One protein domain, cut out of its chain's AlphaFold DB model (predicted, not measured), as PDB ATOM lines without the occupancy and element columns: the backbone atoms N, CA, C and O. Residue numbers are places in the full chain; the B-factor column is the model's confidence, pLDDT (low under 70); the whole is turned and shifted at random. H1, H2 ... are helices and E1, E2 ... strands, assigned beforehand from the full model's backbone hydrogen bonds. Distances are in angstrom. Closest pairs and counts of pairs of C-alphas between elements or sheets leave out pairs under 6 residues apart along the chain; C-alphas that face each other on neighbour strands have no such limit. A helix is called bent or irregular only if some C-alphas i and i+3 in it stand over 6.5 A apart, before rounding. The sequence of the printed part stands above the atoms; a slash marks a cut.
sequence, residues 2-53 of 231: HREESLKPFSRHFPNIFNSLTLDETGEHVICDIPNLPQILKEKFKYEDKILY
ATOM      1  N   HIS A   2     201.779 264.518 164.614       91.62
ATOM      2  CA  HIS A   2     200.778 265.496 164.140       91.62
ATOM      3  C   HIS A   2     200.105 266.241 165.300       91.62
ATOM      4  O   HIS A   2     200.097 265.734 166.420       91.62
ATOM      5  N   ARG A   3     199.541 267.426 165.041       91.12
ATOM      6  CA  ARG A   3     198.795 268.169 166.062       91.12
ATOM      7  C   ARG A   3     197.444 267.493 166.302       91.12
ATOM      8  O   ARG A   3     196.793 267.070 165.353       91.12
ATOM      9  N   GLU A   4     197.018 267.399 167.553       89.56
ATOM     10  CA  GLU A   4     195.679 266.911 167.897       89.56
ATOM     11  C   GLU A   4     194.601 267.718 167.145       89.56
ATOM     12  O   GLU A   4     194.753 268.929 166.937       89.56
ATOM     13  N   GLU A   5     193.560 267.029 166.673       86.69
ATOM     14  CA  GLU A   5     192.502 267.570 165.803       86.69
ATOM     15  C   GLU A   5     192.956 268.132 164.441       86.69
ATOM     16  O   GLU A   5     192.168 268.756 163.730       86.69
ATOM     17  N   SER A   6     194.211 267.921 164.023       87.12
ATOM     18  CA  SER A   6     194.623 268.264 162.659       87.12
ATOM     19  C   SER A   6     194.185 267.208 161.646       87.12
ATOM     20  O   SER A   6     193.882 266.062 161.982       87.12
ATOM     21  N   LEU A   7     194.251 267.585 160.368       87.31
ATOM     22  CA  LEU A   7     194.083 266.662 159.250       87.31
ATOM     23  C   LEU A   7     195.049 265.471 159.374       87.31
ATOM     24  O   LEU A   7     196.211 265.637 159.756       87.31
ATOM     25  N   LYS A   8     194.552 264.277 159.034       88.38
ATOM     26  CA  LYS A   8     195.302 263.014 159.015       88.38
ATOM     27  C   LYS A   8     195.267 262.420 157.597       88.38
ATOM     28  O   LYS A   8     194.340 262.724 156.838       88.38
ATOM     29  N   PRO A   9     196.253 261.588 157.213       89.00
ATOM     30  CA  PRO A   9     196.212 260.832 155.967       89.00
ATOM     31  C   PRO A   9     194.875 260.103 155.802       89.00
ATOM     32  O   PRO A   9     194.285 259.644 156.780       89.00
ATOM     33  N   PHE A  10     194.401 260.016 154.558       88.06
ATOM     34  CA  PHE A  10     193.101 259.459 154.160       88.06
ATOM     35  C   PHE A  10     191.888 260.282 154.629       88.06
ATOM     36  O   PHE A  10     191.127 260.758 153.788       88.06
ATOM     37  N   SER A  11     191.735 260.532 155.935       85.56
ATOM     38  CA  SER A  11     190.555 261.210 156.496       85.56
ATOM     39  C   SER A  11     190.466 262.698 156.144       85.56
ATOM     40  O   SER A  11     189.381 263.272 156.190       85.56
ATOM     41  N   ARG A  12     191.579 263.335 155.751       85.81
ATOM     42  CA  ARG A  12     191.616 264.753 155.348       85.81
ATOM     43  C   ARG A  12     190.685 265.123 154.192       85.81
ATOM     44  O   ARG A  12     190.335 266.290 154.069       85.81
ATOM     45  N   HIS A  13     190.308 264.159 153.353       80.12
ATOM     46  CA  HIS A  13     189.404 264.390 152.223       80.12
ATOM     47  C   HIS A  13     187.935 264.477 152.653       80.12
ATOM     48  O   HIS A  13     187.106 264.957 151.886       80.12
ATOM     49  N   PHE A  14     187.615 264.048 153.879       82.19
ATOM     50  CA  PHE A  14     186.241 263.887 154.355       82.19
ATOM     51  C   PHE A  14     186.021 264.539 155.731       82.19
ATOM     52  O   PHE A  14     185.591 263.863 156.666       82.19
ATOM     53  N   PRO A  15     186.301 265.847 155.897       73.56
ATOM     54  CA  PRO A  15     186.132 266.515 157.189       73.56
ATOM     55  C   PRO A  15     184.674 266.504 157.679       73.56
ATOM     56  O   PRO A  15     184.442 266.452 158.880       73.56
ATOM     57  N   ASN A  16     183.702 266.491 156.759       79.31
ATOM     58  CA  ASN A  16     182.267 266.491 157.055       79.31
ATOM     59  C   ASN A  16     181.575 265.253 156.470       79.31
ATOM     60  O   ASN A  16     180.569 265.379 155.775       79.31
ATOM     61  N   ILE A  17     182.132 264.059 156.713       83.50
ATOM     62  CA  ILE A  17     181.651 262.805 156.105       83.50
ATOM     63  C   ILE A  17     180.141 262.588 156.289       83.50
ATOM     64  O   ILE A  17     179.477 262.159 155.354       83.50
ATOM     65  N   PHE A  18     179.588 262.970 157.446       82.31
ATOM     66  CA  PHE A  18     178.165 262.829 157.769       82.31
ATOM     67  C   PHE A  18     177.226 263.604 156.835       82.31
ATOM     68  O   PHE A  18     176.087 263.190 156.668       82.31
ATOM     69  N   ASN A  19     177.692 264.673 156.180       84.38
ATOM     70  CA  ASN A  19     176.875 265.423 155.219       84.38
ATOM     71  C   ASN A  19     176.650 264.655 153.908       84.38
ATOM     72  O   ASN A  19     175.786 265.029 153.122       84.38
ATOM     73  N   SER A  20     177.451 263.620 153.657       81.88
ATOM     74  CA  SER A  20     177.396 262.784 152.455       81.88
ATOM     75  C   SER A  20     176.867 261.376 152.748       81.88
ATOM     76  O   SER A  20     176.934 260.506 151.880       81.88
ATOM     77  N   LEU A  21     176.371 261.145 153.968       87.44
ATOM     78  CA  LEU A  21     175.711 259.905 154.353       87.44
ATOM     79  C   LEU A  21     174.201 260.066 154.173       87.44
ATOM     80  O   LEU A  21     173.601 260.998 154.707       87.44
ATOM     81  N   THR A  22     173.590 259.140 153.448       87.12
ATOM     82  CA  THR A  22     172.138 259.020 153.300       87.12
ATOM     83  C   THR A  22     171.678 257.661 153.812       87.12
ATOM     84  O   THR A  22     172.488 256.764 154.042       87.12
ATOM     85  N   LEU A  23     170.379 257.516 154.047       89.12
ATOM     86  CA  LEU A  23     169.776 256.220 154.341       89.12
ATOM     87  C   LEU A  23     169.230 255.609 153.052       89.12
ATOM     88  O   LEU A  23     168.818 256.335 152.142       89.12
ATOM     89  N   ASP A  24     169.252 254.285 152.978       87.81
ATOM     90  CA  ASP A  24     168.543 253.533 151.952       87.81
ATOM     91  C   ASP A  24     167.015 253.625 152.130       87.81
ATOM     92  O   ASP A  24     166.509 254.187 153.100       87.81
ATOM     93  N   GLU A  25     166.255 253.069 151.182       86.12
ATOM     94  CA  GLU A  25     164.783 253.130 151.193       86.12
ATOM     95  C   GLU A  25     164.154 252.440 152.416       86.12
ATOM     96  O   GLU A  25     163.022 252.752 152.785       86.12
ATOM     97  N   THR A  26     164.883 251.518 153.056       87.81
ATOM     98  CA  THR A  26     164.435 250.809 154.262       87.81
ATOM     99  C   THR A  26     164.743 251.573 155.552       87.81
ATOM    100  O   THR A  26     164.096 251.340 156.572       87.81
ATOM    101  N   GLY A  27     165.696 252.510 155.514       84.50
ATOM    102  CA  GLY A  27     166.200 253.214 156.689       84.50
ATOM    103  C   GLY A  27     167.182 252.395 157.533       84.50
ATOM    104  O   GLY A  27     167.608 252.876 158.584       84.50
ATOM    105  N   GLU A  28     167.545 251.184 157.105       87.50
ATOM    106  CA  GLU A  28     168.401 250.261 157.861       87.50
ATOM    107  C   GLU A  28     169.878 250.338 157.447       87.50
ATOM    108  O   GLU A  28     170.764 250.002 158.241       87.50
ATOM    109  N   HIS A  29     170.177 250.814 156.232       86.88
ATOM    110  CA  HIS A  29     171.543 250.892 155.720       86.88
ATOM    111  C   HIS A  29     171.974 252.321 155.392       86.88
ATOM    112  O   HIS A  29     171.254 253.102 154.775       86.88
ATOM    113  N   VAL A  30     173.211 252.649 155.776       87.56
ATOM    114  CA  VAL A  30     173.846 253.924 155.435       87.56
ATOM    115  C   VAL A  30     174.492 253.811 154.057       87.56
ATOM    116  O   VAL A  30     175.397 253.001 153.847       87.56
ATOM    117  N   ILE A  31     174.063 254.666 153.137       85.25
ATOM    118  CA  ILE A  31     174.657 254.855 151.819       85.25
ATOM    119  C   ILE A  31     175.628 256.036 151.903       85.25
ATOM    120  O   ILE A  31     175.309 257.091 152.443       85.25
ATOM    121  N   CYS A  32     176.840 255.855 151.383       82.75
ATOM    122  CA  CYS A  32     177.866 256.891 151.349       82.75
ATOM    123  C   CYS A  32     178.232 257.184 149.893       82.75
ATOM    124  O   CYS A  32     178.966 256.409 149.277       82.75
ATOM    125  N   ASP A  33     177.720 258.289 149.348       78.00
ATOM    126  CA  ASP A  33     177.986 258.707 147.967       78.00
ATOM    127  C   ASP A  33     179.124 259.731 147.922       78.00
ATOM    128  O   ASP A  33     178.948 260.923 147.668       78.00
ATOM    129  N   ILE A  34     180.320 259.259 148.273       81.44
ATOM    130  CA  ILE A  34     181.529 260.075 148.241       81.44
ATOM    131  C   ILE A  34     182.445 259.573 147.121       81.44
ATOM    132  O   ILE A  34     182.925 258.431 147.184       81.44
ATOM    133  N   PRO A  35     182.765 260.417 146.120       79.12
ATOM    134  CA  PRO A  35     183.657 260.023 145.040       79.12
ATOM    135  C   PRO A  35     185.043 259.659 145.589       79.12
ATOM    136  O   PRO A  35     185.549 260.276 146.526       79.12
ATOM    137  N   ASN A  36     185.671 258.645 144.990       80.56
ATOM    138  CA  ASN A  36     187.001 258.124 145.342       80.56
ATOM    139  C   ASN A  36     187.145 257.495 146.744       80.56
ATOM    140  O   ASN A  36     188.232 257.014 147.078       80.56
ATOM    141  N   LEU A  37     186.080 257.411 147.551       84.94
ATOM    142  CA  LEU A  37     186.141 256.773 148.871       84.94
ATOM    143  C   LEU A  37     186.618 255.305 148.813       84.94
ATOM    144  O   LEU A  37     187.500 254.955 149.601       84.94
ATOM    145  N   PRO A  38     186.155 254.449 147.873       86.56
ATOM    146  CA  PRO A  38     186.655 253.077 147.776       86.56
ATOM    147  C   PRO A  38     188.161 252.992 147.499       86.56
ATOM    148  O   PRO A  38     188.837 252.114 148.031       86.56
ATOM    149  N   GLN A  39     188.705 253.902 146.684       86.62
ATOM    150  CA  GLN A  39     190.140 253.951 146.396       86.62
ATOM    151  C   GLN A  39     190.934 254.377 147.635       86.62
ATOM    152  O   GLN A  39     191.900 253.711 148.002       86.62
ATOM    153  N   ILE A  40     190.478 255.423 148.330       87.38
ATOM    154  CA  ILE A  40     191.117 255.911 149.558       87.38
ATOM    155  C   ILE A  40     191.077 254.848 150.666       87.38
ATOM    156  O   ILE A  40     192.058 254.682 151.388       87.38
ATOM    157  N   LEU A  41     189.986 254.082 150.785       89.19
ATOM    158  CA  LEU A  41     189.892 252.972 151.739       89.19
ATOM    159  C   LEU A  41     190.847 251.824 151.392       89.19
ATOM    160  O   LEU A  41     191.499 251.293 152.289       89.19
ATOM    161  N   LYS A  42     190.987 251.471 150.106       90.81
ATOM    162  CA  LYS A  42     191.983 250.479 149.663       90.81
ATOM    163  C   LYS A  42     193.401 250.905 150.037       90.81
ATOM    164  O   LYS A  42     194.168 250.091 150.545       90.81
ATOM    165  N   GLU A  43     193.750 252.170 149.814       90.62
ATOM    166  CA  GLU A  43     195.058 252.701 150.211       90.62
ATOM    167  C   GLU A  43     195.231 252.730 151.727       90.62
ATOM    168  O   GLU A  43     196.284 252.325 152.218       90.62
ATOM    169  N   LYS A  44     194.192 253.128 152.476       91.31
ATOM    170  CA  LYS A  44     194.206 253.076 153.938       91.31
ATOM    171  C   LYS A  44     194.553 251.667 154.413       91.31
ATOM    172  O   LYS A  44     195.541 251.514 155.119       91.31
ATOM    173  N   PHE A  45     193.809 250.644 153.988       92.94
ATOM    174  CA  PHE A  45     194.057 249.261 154.413       92.94
ATOM    175  C   PHE A  45     195.433 248.737 153.987       92.94
ATOM    176  O   PHE A  45     196.018 247.915 154.684       92.94
ATOM    177  N   LYS A  46     195.984 249.230 152.871       93.88
ATOM    178  CA  LYS A  46     197.325 248.858 152.394       93.88
ATOM    179  C   LYS A  46     198.463 249.410 153.264       93.88
ATOM    180  O   LYS A  46     199.551 248.830 153.264       93.88
ATOM    181  N   TYR A  47     198.259 250.552 153.922       93.00
ATOM    182  CA  TYR A  47     199.312 251.273 154.652       93.00
ATOM    183  C   TYR A  47     199.015 251.473 156.145       93.00
ATOM    184  O   TYR A  47     199.819 252.093 156.839       93.00
ATOM    185  N   GLU A  48     197.887 250.977 156.656       90.69
ATOM    186  CA  GLU A  48     197.457 251.167 158.048       90.69
ATOM    187  C   GLU A  48     198.473 250.618 159.059       90.69
ATOM    188  O   GLU A  48     198.764 251.277 160.053       90.69
ATOM    189  N   ASP A  49     199.091 249.475 158.759       93.06
ATOM    190  CA  ASP A  49     200.140 248.835 159.560       93.06
ATOM    191  C   ASP A  49     201.518 249.515 159.442       93.06
ATOM    192  O   ASP A  49     202.419 249.256 160.239       93.06
ATOM    193  N   LYS A  50     201.689 250.416 158.468       94.19
ATOM    194  CA  LYS A  50     202.943 251.137 158.186       94.19
ATOM    195  C   LYS A  50     202.949 252.570 158.711       94.19
ATOM    196  O   LYS A  50     203.953 253.267 158.563       94.19
ATOM    197  N   ILE A  51     201.849 253.032 159.308       93.94
ATOM    198  CA  ILE A  51     201.698 254.410 159.783       93.94
ATOM    199  C   ILE A  51     201.493 254.423 161.296       93.94
ATOM    200  O   ILE A  51     200.491 253.942 161.813       93.94
ATOM    201  N   LEU A  52     202.413 255.076 162.010       94.38
ATOM    202  CA  LEU A  52     202.287 255.319 163.445       94.38
ATOM    203  C   LEU A  52     201.837 256.759 163.730       94.38
ATOM    204  O   LEU A  52     202.552 257.733 163.462       94.38
ATOM    205  N   TYR A  53     200.660 256.902 164.338       93.88
ATOM    206  CA  TYR A  53     200.116 258.195 164.748       93.88
ATOM    207  C   TYR A  53     200.588 258.595 166.145       93.88
ATOM    208  O   TYR A  53     200.191 258.012 167.147       93.88
TER     209      TYR A  53
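Overview. This is residues 2 to 53 of the 231 residues of the protein "DFP domain-containing protein" of Caenorhabditis brenneri (UniProt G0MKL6). Picture a long, narrow U of chain: a small two-stranded hairpin, E1 and E2, makes the closed end, one leg is a long unnamed stretch leading through the short helix H1, and the other leg is the helix H2. The two ends of the printed part come back near each other at the open end, with the C-alphas of His 2 and Tyr 53 7.4 A apart. The printed part has 52 residues, with two named helices and two named strands in the order H1, E1, E2, H2; the sheet's order is E1 - E2, antiparallel. The class is mixed, helices and strands, though under half of the residues are in named elements. The whole is loose, with a radius of gyration of the C-alphas of 13.5 A, and elongated, spanning 39 by 23 by 18 A.

Along the chain. Start at the sheet: find C-alpha 21 at (175.711, 259.905, 154.353), where E1 begins, residues 21 to 23, 7.0 A from first to last C-alpha. E2, residues 30 to 32, is 6.5 A long and ends at C-alpha 32, at (177.866, 256.891, 151.349). Just before E1 look for H1, residues 17 to 20, 5.6 A long. Then find C-alpha 37 at (186.141, 256.773, 148.871); from there H2, residues 37 to 50, runs 20.0 A to C-alpha 50 at (202.943, 251.137, 158.186). H2 is irregular: its C-alphas 46 and 49 are 7.7 A apart.

Arrangement. E1 and E2 form a hairpin, antiparallel, with 140 degrees between their N-to-C directions. C-alphas 22 and 31 face each other at 5.1 A. Between these two residues look for N 22 and O 31, 2.9 A apart, and N 31 and O 22, 2.8 A apart, both within hydrogen-bond range. H1 joins E1 by a tight link with no residue between them. The closest C-alphas of H1 and E2 are those of Ser 20 and Cys 32, 6.0 A apart. H2 follows E2 by a tight link of 4 residues, and it is apart from H1 and from E1. In H2, 8 of 10 O i to N i+4 pairs are within hydrogen-bond range; H1 is too short for such a pair.

Size, cuts and confidence. The two C-alphas farthest apart are those of His 2 and Thr 26, 40.4 A, and Thr 26 lies in the short link of 6 residues between E1 and E2. No link is long, but residues 2 to 16 hold no named element. The printed part has no cut. The model's mean pLDDT over the printed part is 87.0, and no printed residue is under 70.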